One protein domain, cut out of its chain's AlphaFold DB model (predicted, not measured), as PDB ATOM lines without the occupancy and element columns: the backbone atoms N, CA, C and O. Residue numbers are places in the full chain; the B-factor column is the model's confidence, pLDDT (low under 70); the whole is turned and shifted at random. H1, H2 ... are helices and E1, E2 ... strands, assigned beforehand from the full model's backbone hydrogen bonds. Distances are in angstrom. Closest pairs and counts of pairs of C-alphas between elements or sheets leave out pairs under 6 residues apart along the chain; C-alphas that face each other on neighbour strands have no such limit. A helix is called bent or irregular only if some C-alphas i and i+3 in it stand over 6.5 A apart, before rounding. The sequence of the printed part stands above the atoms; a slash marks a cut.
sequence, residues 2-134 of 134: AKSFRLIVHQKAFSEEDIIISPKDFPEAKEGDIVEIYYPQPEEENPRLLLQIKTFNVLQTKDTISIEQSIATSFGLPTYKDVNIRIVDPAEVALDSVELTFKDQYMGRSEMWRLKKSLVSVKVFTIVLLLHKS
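What this domain is: This is residues 2 to 134 of the 134 residues of an uncharacterized protein of Photinus pyralis (UniProt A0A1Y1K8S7). A six-stranded sheet, curled like part of a barrel, makes a head with H1 on it, while H2 lies far off on long stretches of little regular structure; named elements hold 51 of 133 printed residues. Along the printed part come E1 E2 E3 E4 E5 H1 E6 H2, class mixed; the mixed sheet runs E2 E5 E1 E6 E3 E4. It is compact, radius of gyration of the C-alphas 16.1 A, spanning 48 by 31 by 30 A.

Where its parts are: E1, residues 3 to 10, 20.8 A, begins at C-alpha 3 (4.261, 25.384, 2.433). E2 is 19 to 21, E3 34 to 38, E4 49 to 52, E5 64 to 68, H1 69 to 74, E6 82 to 88. H2, 109 to 121, 18.3 A, ends at C-alpha 121 (-10.893, 49.953, 9.848).

How they stand to each other: In this folded sheet, bent back into two leaves, E2 and E5 face E6, E3 and E4, with E1 as hinge. Within hydrogen-bond range are N 3 and O 85 of antiparallel E1 and E6, 2.8 A, and N 8 and O 65 of parallel E1 and E5, 2.8 A. H1 is over E5, height over the sheet 8.4 A. In H1 and H2 every O i to N i+4 pair is within range.

The domain as a whole: The C-alphas farthest apart, of Lys 62 and Arg 109, are 48.8 A apart. The printed part has no cut. Links E2 to E3, E4 to E5 and E6 to H2 are long. pLDDT is under 70 in 36 residues, among them 116 to 134.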
ATOM      1  N   ALA A   2       2.556  24.512   6.919       86.25
ATOM      2  CA  ALA A   2       3.273  25.532   6.153       86.25
ATOM      3  C   ALA A   2       3.800  24.951   4.836       86.25
ATOM      4  O   ALA A   2       4.246  23.803   4.813       86.25
ATOM      5  N   LYS A   3       3.762  25.742   3.763       93.75
ATOM      6  CA  LYS A   3       4.261  25.384   2.433       93.75
ATOM      7  C   LYS A   3       5.315  26.397   1.979       93.75
ATOM      8  O   LYS A   3       5.181  27.587   2.251       93.75
ATOM      9  N   SER A   4       6.367  25.926   1.314       94.94
ATOM     10  CA  SER A   4       7.458  26.776   0.829       94.94
ATOM     11  C   SER A   4       7.160  27.346  -0.555       94.94
ATOM     12  O   SER A   4       6.675  26.633  -1.433       94.94
ATOM     13  N   PHE A   5       7.491  28.620  -0.743       96.19
ATOM     14  CA  PHE A   5       7.334  29.357  -1.989       96.19
ATOM     15  C   PHE A   5       8.569  30.206  -2.259       96.19
ATOM     16  O   PHE A   5       9.220  30.693  -1.334       96.19
ATOM     17  N   ARG A   6       8.844  30.460  -3.538       96.50
ATOM     18  CA  ARG A   6       9.784  31.503  -3.939       96.50
ATOM     19  C   ARG A   6       9.093  32.862  -3.890       96.50
ATOM     20  O   ARG A   6       8.041  33.043  -4.498       96.50
ATOM     21  N   LEU A   7       9.697  33.823  -3.204       95.62
ATOM     22  CA  LEU A   7       9.214  35.195  -3.173       95.62
ATOM     23  C   LEU A   7       9.653  35.944  -4.432       95.62
ATOM     24  O   LEU A   7      10.830  35.943  -4.788       95.62
ATOM     25  N   ILE A   8       8.723  36.638  -5.072       96.62
ATOM     26  CA  ILE A   8       9.004  37.718  -6.015       96.62
ATOM     27  C   ILE A   8       8.315  38.992  -5.537       96.62
ATOM     28  O   ILE A   8       7.460  38.973  -4.652       96.62
ATOM     29  N   VAL A   9       8.707  40.112  -6.128       96.38
ATOM     30  CA  VAL A   9       8.155  41.419  -5.789       96.38
ATOM     31  C   VAL A   9       7.547  42.038  -7.034       96.38
ATOM     32  O   VAL A   9       8.163  42.013  -8.103       96.38
ATOM     33  N   HIS A  10       6.346  42.595  -6.903       96.44
ATOM     34  CA  HIS A  10       5.686  43.324  -7.980       96.44
ATOM     35  C   HIS A  10       5.504  44.799  -7.630       96.44
ATOM     36  O   HIS A  10       5.429  45.194  -6.470       96.44
ATOM     37  N   GLN A  11       5.432  45.624  -8.671       96.44
ATOM     38  CA  GLN A  11       5.109  47.041  -8.547       96.44
ATOM     39  C   GLN A  11       3.593  47.222  -8.522       96.44
ATOM     40  O   GLN A  11       2.885  46.515  -9.239       96.44
ATOM     41  N   LYS A  12       3.105  48.247  -7.820       92.75
ATOM     42  CA  LYS A  12       1.672  48.578  -7.774       92.75
ATOM     43  C   LYS A  12       1.026  48.795  -9.155       92.75
ATOM     44  O   LYS A  12      -0.155  48.547  -9.347       92.75
ATOM     45  N   ALA A  13       1.814  49.221 -10.147       94.50
ATOM     46  CA  ALA A  13       1.358  49.365 -11.534       94.50
ATOM     47  C   ALA A  13       1.013  48.026 -12.220       94.50
ATOM     48  O   ALA A  13       0.291  48.022 -13.212       94.50
ATOM     49  N   PHE A  14       1.545  46.904 -11.724       93.31
ATOM     50  CA  PHE A  14       1.228  45.558 -12.208       93.31
ATOM     51  C   PHE A  14      -0.025  44.991 -11.530       93.31
ATOM     52  O   PHE A  14      -0.842  44.346 -12.183       93.31
ATOM     53  N   SER A  15      -0.173  45.221 -10.226       93.19
ATOM     54  CA  SER A  15      -1.323  44.792  -9.433       93.19
ATOM     55  C   SER A  15      -1.434  45.648  -8.175       93.19
ATOM     56  O   SER A  15      -0.417  46.026  -7.600       93.19
ATOM     57  N   GLU A  16      -2.661  45.946  -7.750       91.75
ATOM     58  CA  GLU A  16      -2.929  46.653  -6.492       91.75
ATOM     59  C   GLU A  16      -3.021  45.712  -5.278       91.75
ATOM     60  O   GLU A  16      -3.222  46.180  -4.157       91.75
ATOM     61  N   GLU A  17      -2.887  44.401  -5.492       92.38
ATOM     62  CA  GLU A  17      -3.017  43.389  -4.449       92.38
ATOM     63  C   GLU A  17      -1.750  43.299  -3.597       92.38
ATOM     64  O   GLU A  17      -0.642  43.207  -4.111       92.38
ATOM     65  N   ASP A  18      -1.909  43.241  -2.276       93.25
ATOM     66  CA  ASP A  18      -0.772  43.169  -1.350       93.25
ATOM     67  C   ASP A  18       0.032  41.862  -1.523       93.25
ATOM     68  O   ASP A  18       1.257  41.836  -1.365       93.25
ATOM     69  N   ILE A  19      -0.670  40.777  -1.875       94.75
ATOM     70  CA  ILE A  19      -0.113  39.462  -2.181       94.75
ATOM     71  C   ILE A  19      -0.822  38.830  -3.380       94.75
ATOM     72  O   ILE A  19      -2.045  38.866  -3.487       94.75
ATOM     73  N   ILE A  20      -0.046  38.185  -4.247       95.69
ATOM     74  CA  ILE A  20      -0.541  37.362  -5.347       95.69
ATOM     75  C   ILE A  20      -0.072  35.929  -5.135       95.69
ATOM     76  O   ILE A  20       1.130  35.663  -5.030       95.69
ATOM     77  N   ILE A  21      -1.029  35.006  -5.134       94.88
ATOM     78  CA  ILE A  21      -0.793  33.567  -5.056       94.88
ATOM     79  C   ILE A  21      -1.580  32.897  -6.181       94.88
ATOM     80  O   ILE A  21      -2.738  33.236  -6.432       94.88
ATOM     81  N   SER A  22      -0.962  31.923  -6.845       93.88
ATOM     82  CA  SER A  22      -1.668  31.055  -7.784       93.88
ATOM     83  C   SER A  22      -2.577  30.081  -7.020       93.88
ATOM     84  O   SER A  22      -2.073  29.329  -6.185       93.88
ATOM     85  N   PRO A  23      -3.871  29.955  -7.363       91.69
ATOM     86  CA  PRO A  23      -4.786  29.056  -6.646       91.69
ATOM     87  C   PRO A  23      -4.392  27.576  -6.808       91.69
ATOM     88  O   PRO A  23      -4.561  26.770  -5.903       91.69
ATOM     89  N   LYS A  24      -3.776  27.225  -7.944       91.88
ATOM     90  CA  LYS A  24      -3.186  25.898  -8.210       91.88
ATOM     91  C   LYS A  24      -2.013  25.547  -7.284       91.88
ATOM     92  O   LYS A  24      -1.763  24.368  -7.048       91.88
ATOM     93  N   ASP A  25      -1.289  26.554  -6.799       91.69
ATOM     94  CA  ASP A  25      -0.091  26.364  -5.984       91.69
ATOM     95  C   ASP A  25      -0.429  26.417  -4.487       91.69
ATOM     96  O   ASP A  25       0.375  25.966  -3.678       91.69
ATOM     97  N   PHE A  26      -1.609  26.905  -4.099       92.44
ATOM     98  CA  PHE A  26      -2.059  26.900  -2.706       92.44
ATOM     99  C   PHE A  26      -3.565  26.589  -2.598       92.44
ATOM    100  O   PHE A  26      -4.347  27.457  -2.209       92.44
ATOM    101  N   PRO A  27      -3.994  25.374  -2.998       91.12
ATOM    102  CA  PRO A  27      -5.410  25.016  -3.134       91.12
ATOM    103  C   PRO A  27      -6.188  24.984  -1.812       91.12
ATOM    104  O   PRO A  27      -7.415  25.027  -1.829       91.12
ATOM    105  N   GLU A  28      -5.502  24.875  -0.674       91.50
ATOM    106  CA  GLU A  28      -6.112  24.929   0.656       91.50
ATOM    107  C   GLU A  28      -6.536  26.341   1.085       91.50
ATOM    108  O   GLU A  28      -7.340  26.468   2.008       91.50
ATOM    109  N   ALA A  29      -6.003  27.383   0.443       92.88
ATOM    110  CA  ALA A  29      -6.307  28.768   0.766       92.88
ATOM    111  C   ALA A  29      -7.529  29.270  -0.010       92.88
ATOM    112  O   ALA A  29      -7.754  28.909  -1.166       92.88
ATOM    113  N   LYS A  30      -8.293  30.166   0.612       93.56
ATOM    114  CA  LYS A  30      -9.427  30.870  -0.003       93.56
ATOM    115  C   LYS A  30      -9.316  32.380   0.194       93.56
ATOM    116  O   LYS A  30      -8.555  32.876   1.022       93.56
ATOM    117  N   GLU A  31     -10.106  33.120  -0.575       93.06
ATOM    118  CA  GLU A  31     -10.210  34.566  -0.407       93.06
ATOM    119  C   GLU A  31     -10.739  34.883   0.996       93.06
ATOM    120  O   GLU A  31     -11.636  34.217   1.521       93.06
ATOM    121  N   GLY A  32     -10.153  35.900   1.617       88.56
ATOM    122  CA  GLY A  32     -10.407  36.291   2.995       88.56
ATOM    123  C   GLY A  32      -9.495  35.624   4.026       88.56
ATOM    124  O   GLY A  32      -9.414  36.153   5.138       88.56
ATOM    125  N   ASP A  33      -8.788  34.542   3.683       90.25
ATOM    126  CA  ASP A  33      -7.833  33.912   4.598       90.25
ATOM    127  C   ASP A  33      -6.658  34.846   4.901       90.25
ATOM    128  O   ASP A  33      -6.182  35.593   4.038       90.25
ATOM    129  N   ILE A  34      -6.174  34.778   6.141       90.12
ATOM    130  CA  ILE A  34      -4.940  35.436   6.559       90.12
ATOM    131  C   ILE A  34      -3.810  34.424   6.433       90.12
ATOM    132  O   ILE A  34      -3.895  33.309   6.951       90.12
ATOM    133  N   VAL A  35      -2.743  34.826   5.754       92.56
ATOM    134  CA  VAL A  35      -1.526  34.037   5.622       92.56
ATOM    135  C   VAL A  35      -0.378  34.693   6.365       92.56
ATOM    136  O   VAL A  35      -0.172  35.902   6.280       92.56
ATOM    137  N   GLU A  36       0.381  33.874   7.080       92.12
ATOM    138  CA  GLU A  36       1.654  34.247   7.681       92.12
ATOM    139  C   GLU A  36       2.795  33.822   6.764       92.12
ATOM    140  O   GLU A  36       2.882  32.656   6.374       92.12
ATOM    141  N   ILE A  37       3.668  34.776   6.447       92.88
ATOM    142  CA  ILE A  37       4.847  34.625   5.599       92.88
ATOM    143  C   ILE A  37       6.082  34.846   6.469       92.88
ATOM    144  O   ILE A  37       6.197  35.865   7.154       92.88
ATOM    145  N   TYR A  38       7.001  33.885   6.455       91.06
ATOM    146  CA  TYR A  38       8.205  33.911   7.282       91.06
ATOM    147  C   TYR A  38       9.335  33.094   6.652       91.06
ATOM    148  O   TYR A  38       9.102  32.211   5.824       91.06
ATOM    149  N   TYR A  39      10.577  33.362   7.047       90.38
ATOM    150  CA  TYR A  39      11.719  32.588   6.564       90.38
ATOM    151  C   TYR A  39      11.770  31.185   7.187       90.38
ATOM    152  O   TYR A  39      11.465  31.022   8.369       90.38
ATOM    153  N   PRO A  40      12.176  30.153   6.422       86.56
ATOM    154  CA  PRO A  40      12.254  28.782   6.922       86.56
ATOM    155  C   PRO A  40      13.272  28.613   8.055       86.56
ATOM    156  O   PRO A  40      13.099  27.731   8.894       86.56
ATOM    157  N   GLN A  41      14.311  29.448   8.092       82.75
ATOM    158  CA  GLN A  41      15.266  29.489   9.193       82.75
ATOM    159  C   GLN A  41      14.817  30.543  10.215       82.75
ATOM    160  O   GLN A  41      14.725  31.727   9.869       82.75
ATOM    161  N   PRO A  42      14.505  30.135  11.457       67.44
ATOM    162  CA  PRO A  42      14.185  31.074  12.516       67.44
ATOM    163  C   PRO A  42      15.485  31.734  12.986       67.44
ATOM    164  O   PRO A  42      16.229  31.165  13.780       67.44
ATOM    165  N   GLU A  43      15.769  32.921  12.469       70.88
ATOM    166  CA  GLU A  43      16.710  33.855  13.085       70.88
ATOM    167  C   GLU A  43      15.897  34.801  13.973       70.88
ATOM    168  O   GLU A  43      14.763  35.141  13.628       70.88
ATOM    169  N   GLU A  44      16.447  35.200  15.124       58.34
ATOM    170  CA  GLU A  44      15.735  35.986  16.148       58.34
ATOM    171  C   GLU A  44      15.188  37.331  15.625       58.34
ATOM    172  O   GLU A  44      14.290  37.906  16.233       58.34
ATOM    173  N   GLU A  45      15.676  37.803  14.474       68.31
ATOM    174  CA  GLU A  45      15.328  39.096  13.872       68.31
ATOM    175  C   GLU A  45      14.463  38.984  12.605       68.31
ATOM    176  O   GLU A  45      14.091  40.000  12.017       68.31
ATOM    177  N   ASN A  46      14.112  37.769  12.165       75.81
ATOM    178  CA  ASN A  46      13.367  37.601  10.920       75.81
ATOM    179  C   ASN A  46      11.908  38.067  11.072       75.81
ATOM    180  O   ASN A  46      11.173  37.538  11.916       75.81
ATOM    181  N   PRO A  47      11.443  39.008  10.232       77.00
ATOM    182  CA  PRO A  47      10.090  39.516  10.336       77.00
ATOM    183  C   PRO A  47       9.068  38.450   9.942       77.00
ATOM    184  O   PRO A  47       9.289  37.635   9.041       77.00
ATOM    185  N   ARG A  48       7.910  38.493  10.607       85.62
ATOM    186  CA  ARG A  48       6.724  37.720  10.238       85.62
ATOM    187  C   ARG A  48       5.694  38.663   9.649       85.62
ATOM    188  O   ARG A  48       5.300  39.632  10.293       85.62
ATOM    189  N   LEU A  49       5.273  38.378   8.426       88.19
ATOM    190  CA  LEU A  49       4.339  39.212   7.685       88.19
ATOM    191  C   LEU A  49       2.983  38.514   7.602       88.19
ATOM    192  O   LEU A  49       2.899  37.384   7.131       88.19
ATOM    193  N   LEU A  50       1.928  39.202   8.036       89.44
ATOM    194  CA  LEU A  50       0.548  38.755   7.883       89.44
ATOM    195  C   LEU A  50      -0.121  39.532   6.756       89.44
ATOM    196  O   LEU A  50      -0.178  40.759   6.805       89.44
ATOM    197  N   LEU A  51      -0.656  38.821   5.767       91.25
ATOM    198  CA  LEU A  51      -1.432  39.409   4.678       91.25
ATOM    199  C   LEU A  51      -2.743  38.655   4.495       91.25
ATOM    200  O   LEU A  51      -2.804  37.441   4.668       91.25
ATOM    201  N   GLN A  52      -3.796  39.379   4.129       90.00
ATOM    202  CA  GLN A  52      -5.058  38.771   3.728       90.00
ATOM    203  C   GLN A  52      -5.041  38.508   2.223       90.00
ATOM    204  O   GLN A  52      -4.735  39.407   1.440       90.00
ATOM    205  N   ILE A  53      -5.431  37.302   1.814       92.12
ATOM    206  CA  ILE A  53      -5.659  36.997   0.403       92.12
ATOM    207  C   ILE A  53      -6.969  37.669  -0.010       92.12
ATOM    208  O   ILE A  53      -8.050  37.221   0.369       92.12
ATOM    209  N   LYS A  54      -6.885  38.766  -0.760       90.06
ATOM    210  CA  LYS A  54      -8.063  39.459  -1.301       90.06
ATOM    211  C   LYS A  54      -8.559  38.784  -2.573       90.06
ATOM    212  O   LYS A  54      -9.752  38.535  -2.692       90.06
ATOM    213  N   THR A  55      -7.641  38.457  -3.478       90.88
ATOM    214  CA  THR A  55      -7.923  37.753  -4.729       90.88
ATOM    215  C   THR A  55      -6.795  36.787  -5.078       90.88
ATOM    216  O   THR A  55      -5.653  36.942  -4.638       90.88
ATOM    217  N   PHE A  56      -7.106  35.772  -5.883       90.81
ATOM    218  CA  PHE A  56      -6.099  34.895  -6.479       90.81
ATOM    219  C   PHE A  56      -5.795  35.315  -7.911       90.81
ATOM    220  O   PHE A  56      -6.699  35.621  -8.688       90.81
ATOM    221  N   ASN A  57      -4.522  35.244  -8.299       90.88
ATOM    222  CA  ASN A  57      -4.127  35.482  -9.680       90.88
ATOM    223  C   ASN A  57      -3.013  34.522 -10.098       90.88
ATOM    224  O   ASN A  57      -2.174  34.114  -9.296       90.88
ATOM    225  N   VAL A  58      -3.023  34.121 -11.366       89.69
ATOM    226  CA  VAL A  58      -2.106  33.094 -11.859       89.69
ATOM    227  C   VAL A  58      -0.730  33.702 -12.090       89.69
ATOM    228  O   VAL A  58      -0.553  34.577 -12.935       89.69
ATOM    229  N   LEU A  59       0.268  33.172 -11.389       89.56
ATOM    230  CA  LEU A  59       1.672  33.443 -11.664       89.56
ATOM    231  C   LEU A  59       2.217  32.446 -12.695       89.56
ATOM    232  O   LEU A  59       1.814  31.276 -12.762       89.56
ATOM    233  N   GLN A  60       3.141  32.935 -13.528       87.62
ATOM    234  CA  GLN A  60       3.792  32.134 -14.569       87.62
ATOM    235  C   GLN A  60       4.649  31.019 -13.957       87.62
ATOM    236  O   GLN A  60       4.654  29.892 -14.452       87.62
ATOM    237  N   THR A  61       5.334  31.328 -12.858       89.88
ATOM    238  CA  THR A  61       6.211  30.398 -12.150       89.88
ATOM    239  C   THR A  61       5.432  29.653 -11.072       89.88
ATOM    240  O   THR A  61       4.709  30.264 -10.287       89.88
ATOM    241  N   LYS A  62       5.587  28.327 -11.040       93.06
ATOM    242  CA  LYS A  62       5.004  27.453 -10.017       93.06
ATOM    243  C   LYS A  62       5.623  27.733  -8.642       93.06
ATOM    244  O   LYS A  62       6.787  28.126  -8.570       93.06
ATOM    245  N   ASP A  63       4.858  27.490  -7.577       94.31
ATOM    246  CA  ASP A  63       5.305  27.578  -6.179       94.31
ATOM    247  C   ASP A  63       6.002  28.929  -5.901       94.31
ATOM    248  O   ASP A  63       7.033  29.024  -5.240       94.31
ATOM    249  N   THR A  64       5.434  29.996  -6.468       95.88
ATOM    250  CA  THR A  64       5.903  31.377  -6.337       95.88
ATOM    251  C   THR A  64       4.785  32.230  -5.752       95.88
ATOM    252  O   THR A  64       3.617  32.017  -6.076       95.88
ATOM    253  N   ILE A  65       5.143  33.204  -4.920       96.31
ATOM    254  CA  ILE A  65       4.239  34.272  -4.485       96.31
ATOM    255  C   ILE A  65       4.812  35.629  -4.844       96.31
ATOM    256  O   ILE A  65       6.029  35.801  -4.871       96.31
ATOM    257  N   SER A  66       3.939  36.599  -5.091       96.75
ATOM    258  CA  SER A  66       4.344  37.981  -5.323       96.75
ATOM    259  C   SER A  66       3.845  38.878  -4.207       96.75
ATOM    260  O   SER A  66       2.654  38.860  -3.920       96.75
ATOM    261  N   ILE A  67       4.725  39.679  -3.612       96.06
ATOM    262  CA  ILE A  67       4.365  40.695  -2.611       96.06
ATOM    263  C   ILE A  67       4.562  42.081  -3.218       96.06
ATOM    264  O   ILE A  67       5.471  42.285  -4.029       96.06
ATOM    265  N   GLU A  68       3.696  43.025  -2.865       95.88
ATOM    266  CA  GLU A  68       3.811  44.405  -3.336       95.88
ATOM    267  C   GLU A  68       5.116  45.053  -2.827       95.88
ATOM    268  O   GLU A  68       5.561  44.827  -1.697       95.88
ATOM    269  N   GLN A  69       5.768  45.844  -3.681       94.38
ATOM    270  CA  GLN A  69       7.097  46.405  -3.437       94.38
ATOM    271  C   GLN A  69       7.234  47.185  -2.129       94.38
ATOM    272  O   GLN A  69       8.241  47.016  -1.440       94.38
ATOM    273  N   SER A  70       6.288  48.055  -1.782       89.06
ATOM    274  CA  SER A  70       6.369  48.846  -0.551       89.06
ATOM    275  C   SER A  70       6.276  47.974   0.703       89.06
ATOM    276  O   SER A  70       6.999  48.221   1.674       89.06
ATOM    277  N   ILE A  71       5.475  46.905   0.661       89.06
ATOM    278  CA  ILE A  71       5.379  45.915   1.739       89.06
ATOM    279  C   ILE A  71       6.693  45.143   1.847       89.06
ATOM    280  O   ILE A  71       7.287  45.093   2.924       89.06
ATOM    281  N   ALA A  72       7.198  44.605   0.733       89.19
ATOM    282  CA  ALA A  72       8.457  43.866   0.718       89.19
ATOM    283  C   ALA A  72       9.620  44.713   1.265       89.19
ATOM    284  O   ALA A  72      10.386  44.242   2.101       89.19
ATOM    285  N   THR A  73       9.711  45.987   0.870       88.06
ATOM    286  CA  THR A  73      10.730  46.917   1.380       88.06
ATOM    287  C   THR A  73      10.571  47.183   2.878       88.06
ATOM    288  O   THR A  73      11.562  47.153   3.604       88.06
ATOM    289  N   SER A  74       9.345  47.418   3.358       83.94
ATOM    290  CA  SER A  74       9.080  47.736   4.773       83.94
ATOM    291  C   SER A  74       9.431  46.582   5.714       83.94
ATOM    292  O   SER A  74       9.849  46.813   6.845       83.94
ATOM    293  N   PHE A  75       9.289  45.347   5.233       82.69
ATOM    294  CA  PHE A  75       9.603  44.123   5.968       82.69
ATOM    295  C   PHE A  75      10.966  43.528   5.592       82.69
ATOM    296  O   PHE A  75      11.264  42.403   5.975       82.69
ATOM    297  N   GLY A  76      11.795  44.242   4.823       85.81
ATOM    298  CA  GLY A  76      13.128  43.764   4.452       85.81
ATOM    299  C   GLY A  76      13.121  42.421   3.714       85.81
ATOM    300  O   GLY A  76      14.041  41.632   3.896       85.81
ATOM    301  N   LEU A  77      12.089  42.152   2.908       88.25
ATOM    302  CA  LEU A  77      11.908  40.906   2.168       88.25
ATOM    303  C   LEU A  77      12.564  40.991   0.773       88.25
ATOM    304  O   LEU A  77      11.962  41.529  -0.161       88.25
ATOM    305  N   PRO A  78      13.789  40.471   0.574       89.88
ATOM    306  CA  PRO A  78      14.417  40.388  -0.742       89.88
ATOM    307  C   PRO A  78      13.672  39.460  -1.706       89.88
ATOM    308  O   PRO A  78      13.256  38.352  -1.361       89.88
ATOM    309  N   THR A  79      13.618  39.880  -2.968       93.69
ATOM    310  CA  THR A  79      13.164  39.035  -4.076       93.69
ATOM    311  C   THR A  79      14.039  37.783  -4.231       93.69
ATOM    312  O   THR A  79      15.225  37.777  -3.895       93.69
ATOM    313  N   TYR A  80      13.452  36.718  -4.770       94.38
ATOM    314  CA  TYR A  80      14.056  35.410  -5.036       94.38
ATOM    315  C   TYR A  80      14.559  34.638  -3.810       94.38
ATOM    316  O   TYR A  80      15.302  33.668  -3.969       94.38
ATOM    317  N   LYS A  81      14.142  35.015  -2.598       93.31
ATOM    318  CA  LYS A  81      14.321  34.176  -1.408       93.31
ATOM    319  C   LYS A  81      13.167  33.197  -1.244       93.31
ATOM    320  O   LYS A  81      12.036  33.485  -1.629       93.31
ATOM    321  N   ASP A  82      13.465  32.058  -0.635       94.38
ATOM    322  CA  ASP A  82      12.445  31.093  -0.249       94.38
ATOM    323  C   ASP A  82      11.815  31.509   1.084       94.38
ATOM    324  O   ASP A  82      12.506  31.879   2.037       94.38
ATOM    325  N   VAL A  83      10.491  31.443   1.135       94.75
ATOM    326  CA  VAL A  83       9.672  31.755   2.306       94.75
ATOM    327  C   VAL A  83       8.697  30.617   2.563       94.75
ATOM    328  O   VAL A  83       8.286  29.909   1.646       94.75
ATOM    329  N   ASN A  84       8.308  30.448   3.817       94.88
ATOM    330  CA  ASN A  84       7.216  29.575   4.206       94.88
ATOM    331  C   ASN A  84       5.945  30.394   4.384       94.88
ATOM    332  O   ASN A  84       5.974  31.496   4.929       94.88
ATOM    333  N   ILE A  85       4.834  29.817   3.940       94.50
ATOM    334  CA  ILE A  85       3.503  30.400   4.038       94.50
ATOM    335  C   ILE A  85       2.594  29.413   4.750       94.50
ATOM    336  O   ILE A  85       2.571  28.227   4.412       94.50
ATOM    337  N   ARG A  86       1.821  29.894   5.720       93.69
ATOM    338  CA  ARG A  86       0.727  29.127   6.325       93.69
ATOM    339  C   ARG A  86      -0.513  29.989   6.489       93.69
ATOM    340  O   ARG A  86      -0.397  31.178   6.756       93.69
ATOM    341  N   ILE A  87      -1.684  29.374   6.380       93.50
ATOM    342  CA  ILE A  87      -2.948  29.997   6.787       93.50
ATOM    343  C   ILE A  87      -2.977  30.042   8.318       93.50
ATOM    344  O   ILE A  87      -2.591  29.063   8.967       93.50
ATOM    345  N   VAL A  88      -3.411  31.166   8.881       90.31
ATOM    346  CA  VAL A  88      -3.548  31.372  10.328       90.31
ATOM    347  C   VAL A  88      -4.979  31.752  10.685       90.31
ATOM    348  O   VAL A  88      -5.663  32.436   9.921       90.31
ATOM    349  N   ASP A  89      -5.433  31.311  11.857       84.25
ATOM    350  CA  ASP A  89      -6.692  31.788  12.423       84.25
ATOM    351  C   ASP A  89      -6.496  33.242  12.890       84.25
ATOM    352  O   ASP A  89      -5.552  33.508  13.641       84.25
ATOM    353  N   PRO A  90      -7.363  34.192  12.493       77.81
ATOM    354  CA  PRO A  90      -7.339  35.551  13.024       77.81
ATOM    355  C   PRO A  90      -7.273  35.627  14.556       77.81
ATOM    356  O   PRO A  90      -6.683  36.566  15.079       77.81
ATOM    357  N   ALA A  91      -7.844  34.658  15.280       77.19
ATOM    358  CA  ALA A  91      -7.784  34.594  16.737       77.19
ATOM    359  C   ALA A  91      -6.384  34.248  17.280       77.19
ATOM    360  O   ALA A  91      -6.035  34.706  18.363       77.19
ATOM    361  N   GLU A  92      -5.568  33.484  16.540       72.06
ATOM    362  CA  GLU A  92      -4.179  33.163  16.923       72.06
ATOM    363  C   GLU A  92      -3.234  34.359  16.758       72.06
ATOM    364  O   GLU A  92      -2.194  34.430  17.409       72.06
ATOM    365  N   VAL A  93      -3.586  35.285  15.863       69.25
ATOM    366  CA  VAL A  93      -2.774  36.462  15.518       69.25
ATOM    367  C   VAL A  93      -3.394  37.778  15.987       69.25
ATOM    368  O   VAL A  93      -2.887  38.855  15.668       69.25
ATOM    369  N   ALA A  94      -4.490  37.705  16.743       65.25
ATOM    370  CA  ALA A  94      -5.114  38.868  17.343       65.25
ATOM    371  C   ALA A  94      -4.159  39.474  18.381       65.25
ATOM    372  O   ALA A  94      -3.770  38.831  19.350       65.25
ATOM    373  N   LEU A  95      -3.769  40.729  18.158       62.22
ATOM    374  CA  LEU A  95      -2.985  41.498  19.118       62.22
ATOM    375  C   LEU A  95      -3.896  42.057  20.212       62.22
ATOM    376  O   LEU A  95      -4.814  42.823  19.919       62.22
ATOM    377  N   ASP A  96      -3.574  41.758  21.470       56.69
ATOM    378  CA  ASP A  96      -4.230  42.372  22.633       56.69
ATOM    379  C   ASP A  96      -3.882  43.868  22.771       56.69
ATOM    380  O   ASP A  96      -4.667  44.662  23.295       56.69
ATOM    381  N   SER A  97      -2.711  44.284  22.269       50.25
ATOM    382  CA  SER A  97      -2.249  45.676  22.287       50.25
ATOM    383  C   SER A  97      -1.256  45.975  21.161       50.25
ATOM    384  O   SER A  97      -0.382  45.161  20.879       50.25
ATOM    385  N   VAL A  98      -1.345  47.170  20.567       61.75
ATOM    386  CA  VAL A  98      -0.375  47.701  19.592       61.75
ATOM    387  C   VAL A  98       0.251  48.968  20.176       61.75
ATOM    388  O   VAL A  98      -0.477  49.889  20.548       61.75
ATOM    389  N   GLU A  99       1.581  49.024  20.244       59.59
ATOM    390  CA  GLU A  99       2.332  50.207  20.680       59.59
ATOM    391  C   GLU A  99       2.902  50.947  19.460       59.59
ATOM    392  O   GLU A  99       3.559  50.352  18.607       59.59
ATOM    393  N   LEU A 100       2.614  52.248  19.352       63.09
ATOM    394  CA  LEU A 100       3.080  53.112  18.266       63.09
ATOM    395  C   LEU A 100       3.884  54.271  18.853       63.09
ATOM    396  O   LEU A 100       3.331  55.108  19.569       63.09
ATOM    397  N   THR A 101       5.163  54.351  18.499       56.88
ATOM    398  CA  THR A 101       6.056  55.427  18.944       56.88
ATOM    399  C   THR A 101       6.285  56.415  17.809       56.88
ATOM    400  O   THR A 101       6.841  56.067  16.769       56.88
ATOM    401  N   PHE A 102       5.879  57.669  18.012       60.50
ATOM    402  CA  PHE A 102       6.113  58.753  17.060       60.50
ATOM    403  C   PHE A 102       7.313  59.573  17.504       60.50
ATOM    404  O   PHE A 102       7.294  60.205  18.558       60.50
ATOM    405  N   LYS A 103       8.363  59.555  16.688       47.81
ATOM    406  CA  LYS A 103       9.545  60.382  16.900       47.81
ATOM    407  C   LYS A 103       9.351  61.729  16.195       47.81
ATOM    408  O   LYS A 103       8.924  61.765  15.046       47.81
ATOM    409  N   ASP A 104       9.646  62.818  16.898       53.09
ATOM    410  CA  ASP A 104       9.742  64.189  16.365       53.09
ATOM    411  C   ASP A 104       8.460  64.815  15.759       53.09
ATOM    412  O   ASP A 104       8.529  65.833  15.072       53.09
ATOM    413  N   GLN A 105       7.270  64.276  16.053       58.97
ATOM    414  CA  GLN A 105       5.974  64.845  15.646       58.97
ATOM    415  C   GLN A 105       4.962  64.756  16.801       58.97
ATOM    416  O   GLN A 105       4.649  63.667  17.283       58.97
ATOM    417  N   TYR A 106       4.420  65.898  17.241       64.44
ATOM    418  CA  TYR A 106       3.300  65.926  18.185       64.44
ATOM    419  C   TYR A 106       1.997  65.696  17.415       64.44
ATOM    420  O   TYR A 106       1.537  66.587  16.708       64.44
ATOM    421  N   MET A 107       1.386  64.519  17.558       71.00
ATOM    422  CA  MET A 107       0.030  64.296  17.053       71.00
ATOM    423  C   MET A 107      -1.002  64.866  18.020       71.00
ATOM    424  O   MET A 107      -1.099  64.450  19.178       71.00
ATOM    425  N   GLY A 108      -1.835  65.784  17.533       78.12
ATOM    426  CA  GLY A 108      -2.982  66.273  18.281       78.12
ATOM    427  C   GLY A 108      -4.015  65.168  18.534       78.12
ATOM    428  O   GLY A 108      -4.112  64.180  17.804       78.12
ATOM    429  N   ARG A 109      -4.869  65.347  19.551       74.94
ATOM    430  CA  ARG A 109      -5.910  64.361  19.923       74.94
ATOM    431  C   ARG A 109      -6.823  63.969  18.755       74.94
ATOM    432  O   ARG A 109      -7.216  62.810  18.649       74.94
ATOM    433  N   SER A 110      -7.140  64.914  17.869       79.56
ATOM    434  CA  SER A 110      -7.959  64.673  16.674       79.56
ATOM    435  C   SER A 110      -7.246  63.806  15.631       79.56
ATOM    436  O   SER A 110      -7.893  63.006  14.960       79.56
ATOM    437  N   GLU A 111      -5.928  63.948  15.493       73.75
ATOM    438  CA  GLU A 111      -5.103  63.156  14.573       73.75
ATOM    439  C   GLU A 111      -4.912  61.745  15.115       73.75
ATOM    440  O   GLU A 111      -5.197  60.786  14.407       73.75
ATOM    441  N   MET A 112      -4.588  61.622  16.406       77.69
ATOM    442  CA  MET A 112      -4.525  60.336  17.100       77.69
ATOM    443  C   MET A 112      -5.861  59.581  17.023       77.69
ATOM    444  O   MET A 112      -5.895  58.378  16.781       77.69
ATOM    445  N   TRP A 113      -6.992  60.280  17.174       75.38
ATOM    446  CA  TRP A 113      -8.322  59.684  17.023       75.38
ATOM    447  C   TRP A 113      -8.593  59.187  15.600       75.38
ATOM    448  O   TRP A 113      -9.109  58.082  15.418       75.38
ATOM    449  N   ARG A 114      -8.249  59.988  14.585       75.38
ATOM    450  CA  ARG A 114      -8.392  59.597  13.174       75.38
ATOM    451  C   ARG A 114      -7.488  58.418  12.835       75.38
ATOM    452  O   ARG A 114      -7.951  57.491  12.178       75.38
ATOM    453  N   LEU A 115      -6.256  58.416  13.339       71.44
ATOM    454  CA  LEU A 115      -5.315  57.313  13.200       71.44
ATOM    455  C   LEU A 115      -5.869  56.042  13.850       71.44
ATOM    456  O   LEU A 115      -5.979  55.023  13.179       71.44
ATOM    457  N   LYS A 116      -6.332  56.116  15.104       69.06
ATOM    458  CA  LYS A 116      -6.986  54.994  15.790       69.06
ATOM    459  C   LYS A 116      -8.167  54.448  14.984       69.06
ATOM    460  O   LYS A 116      -8.279  53.240  14.814       69.06
ATOM    461  N   LYS A 117      -9.044  55.316  14.463       65.06
ATOM    462  CA  LYS A 117     -10.178  54.886  13.624       65.06
ATOM    463  C   LYS A 117      -9.736  54.235  12.313       65.06
ATOM    464  O   LYS A 117     -10.354  53.260  11.904       65.06
ATOM    465  N   SER A 118      -8.696  54.769  11.675       60.34
ATOM    466  CA  SER A 118      -8.106  54.200  10.460       60.34
ATOM    467  C   SER A 118      -7.557  52.796  10.726       60.34
ATOM    468  O   SER A 118      -7.920  51.855  10.028       60.34
ATOM    469  N   LEU A 119      -6.789  52.629  11.806       62.84
ATOM    470  CA  LEU A 119      -6.191  51.350  12.197       62.84
ATOM    471  C   LEU A 119      -7.238  50.282  12.538       62.84
ATOM    472  O   LEU A 119      -7.062  49.128  12.183       62.84
ATOM    473  N   VAL A 120      -8.357  50.661  13.164       56.22
ATOM    474  CA  VAL A 120      -9.476  49.733  13.437       56.22
ATOM    475  C   VAL A 120     -10.239  49.353  12.157       56.22
ATOM    476  O   VAL A 120     -10.859  48.295  12.098       56.22
ATOM    477  N   SER A 121     -10.210  50.203  11.124       41.69
ATOM    478  CA  SER A 121     -10.893  49.953   9.848       41.69
ATOM    479  C   SER A 121     -10.046  49.159   8.849       41.69
ATOM    480  O   SER A 121     -10.602  48.571   7.918       41.69
ATOM    481  N   VAL A 122      -8.722  49.150   9.007       43.84
ATOM    482  CA  VAL A 122      -7.802  48.388   8.164       43.84
ATOM    483  C   VAL A 122      -7.677  46.979   8.749       43.84
ATOM    484  O   VAL A 122      -7.051  46.778   9.780       43.84
ATOM    485  N   LYS A 123      -8.255  45.976   8.074       42.91
ATOM    486  CA  LYS A 123      -8.126  44.544   8.433       42.91
ATOM    487  C   LYS A 123      -6.725  43.959   8.161       42.91
ATOM    488  O   LYS A 123      -6.555  42.744   8.173       42.91
ATOM    489  N   VAL A 124      -5.738  44.806   7.877       40.00
ATOM    490  CA  VAL A 124      -4.345  44.410   7.666       40.00
ATOM    491  C   VAL A 124      -3.622  44.592   8.994       40.00
ATOM    492  O   VAL A 124      -3.296  45.709   9.391       40.00
ATOM    493  N   PHE A 125      -3.409  43.487   9.706       45.28
ATOM    494  CA  PHE A 125      -2.565  43.472  10.896       45.28
ATOM    495  C   PHE A 125      -1.100  43.470  10.458       45.28
ATOM    496  O   PHE A 125      -0.476  42.426  10.296       45.28
ATOM    497  N   THR A 126      -0.543  44.660  10.257       38.72
ATOM    498  CA  THR A 126       0.904  44.840  10.133       38.72
ATOM    499  C   THR A 126       1.530  44.608  11.511       38.72
ATOM    500  O   THR A 126       1.560  45.515  12.341       38.72
ATOM    501  N   ILE A 127       2.022  43.395  11.777       42.06
ATOM    502  CA  ILE A 127       2.891  43.141  12.932       42.06
ATOM    503  C   ILE A 127       4.278  43.678  12.583       42.06
ATOM    504  O   ILE A 127       5.094  42.978  11.992       42.06
ATOM    505  N   VAL A 128       4.553  44.932  12.936       38.00
ATOM    506  CA  VAL A 128       5.937  45.400  13.035       38.00
ATOM    507  C   VAL A 128       6.380  45.202  14.483       38.00
ATOM    508  O   VAL A 128       6.120  46.045  15.338       38.00
ATOM    509  N   LEU A 129       7.053  44.088  14.775       33.62
ATOM    510  CA  LEU A 129       7.847  43.963  15.999       33.62
ATOM    511  C   LEU A 129       9.119  44.806  15.827       33.62
ATOM    512  O   LEU A 129      10.163  44.299  15.433       33.62
ATOM    513  N   LEU A 130       9.038  46.111  16.098       33.59
ATOM    514  CA  LEU A 130      10.236  46.912  16.347       33.59
ATOM    515  C   LEU A 130      10.632  46.698  17.808       33.59
ATOM    516  O   LEU A 130      10.167  47.402  18.702       33.59
ATOM    517  N   LEU A 131      11.497  45.712  18.052       29.97
ATOM    518  CA  LEU A 131      12.226  45.613  19.312       29.97
ATOM    519  C   LEU A 131      13.158  46.826  19.419       29.97
ATOM    520  O   LEU A 131      14.296  46.796  18.953       29.97
ATOM    521  N   HIS A 132      12.685  47.917  20.020       30.16
ATOM    522  CA  HIS A 132      13.576  48.990  20.436       30.16
ATOM    523  C   HIS A 132      14.142  48.627  21.810       30.16
ATOM    524  O   HIS A 132      13.466  48.751  22.832       30.16
ATOM    525  N   LYS A 133      15.380  48.117  21.828       28.20
ATOM    526  CA  LYS A 133      16.161  48.023  23.065       28.20
ATOM    527  C   LYS A 133      16.382  49.441  23.600       28.20
ATOM    528  O   LYS A 133      16.865  50.301  22.864       28.20
ATOM    529  N   SER A 134      15.975  49.647  24.853       33.66
ATOM    530  CA  SER A 134      16.378  50.788  25.686       33.66
ATOM    531  C   SER A 134      17.881  50.787  25.940       33.66
ATOM    532  O   SER A 134      18.466  49.679  25.964       33.66
TER     533      SER A 134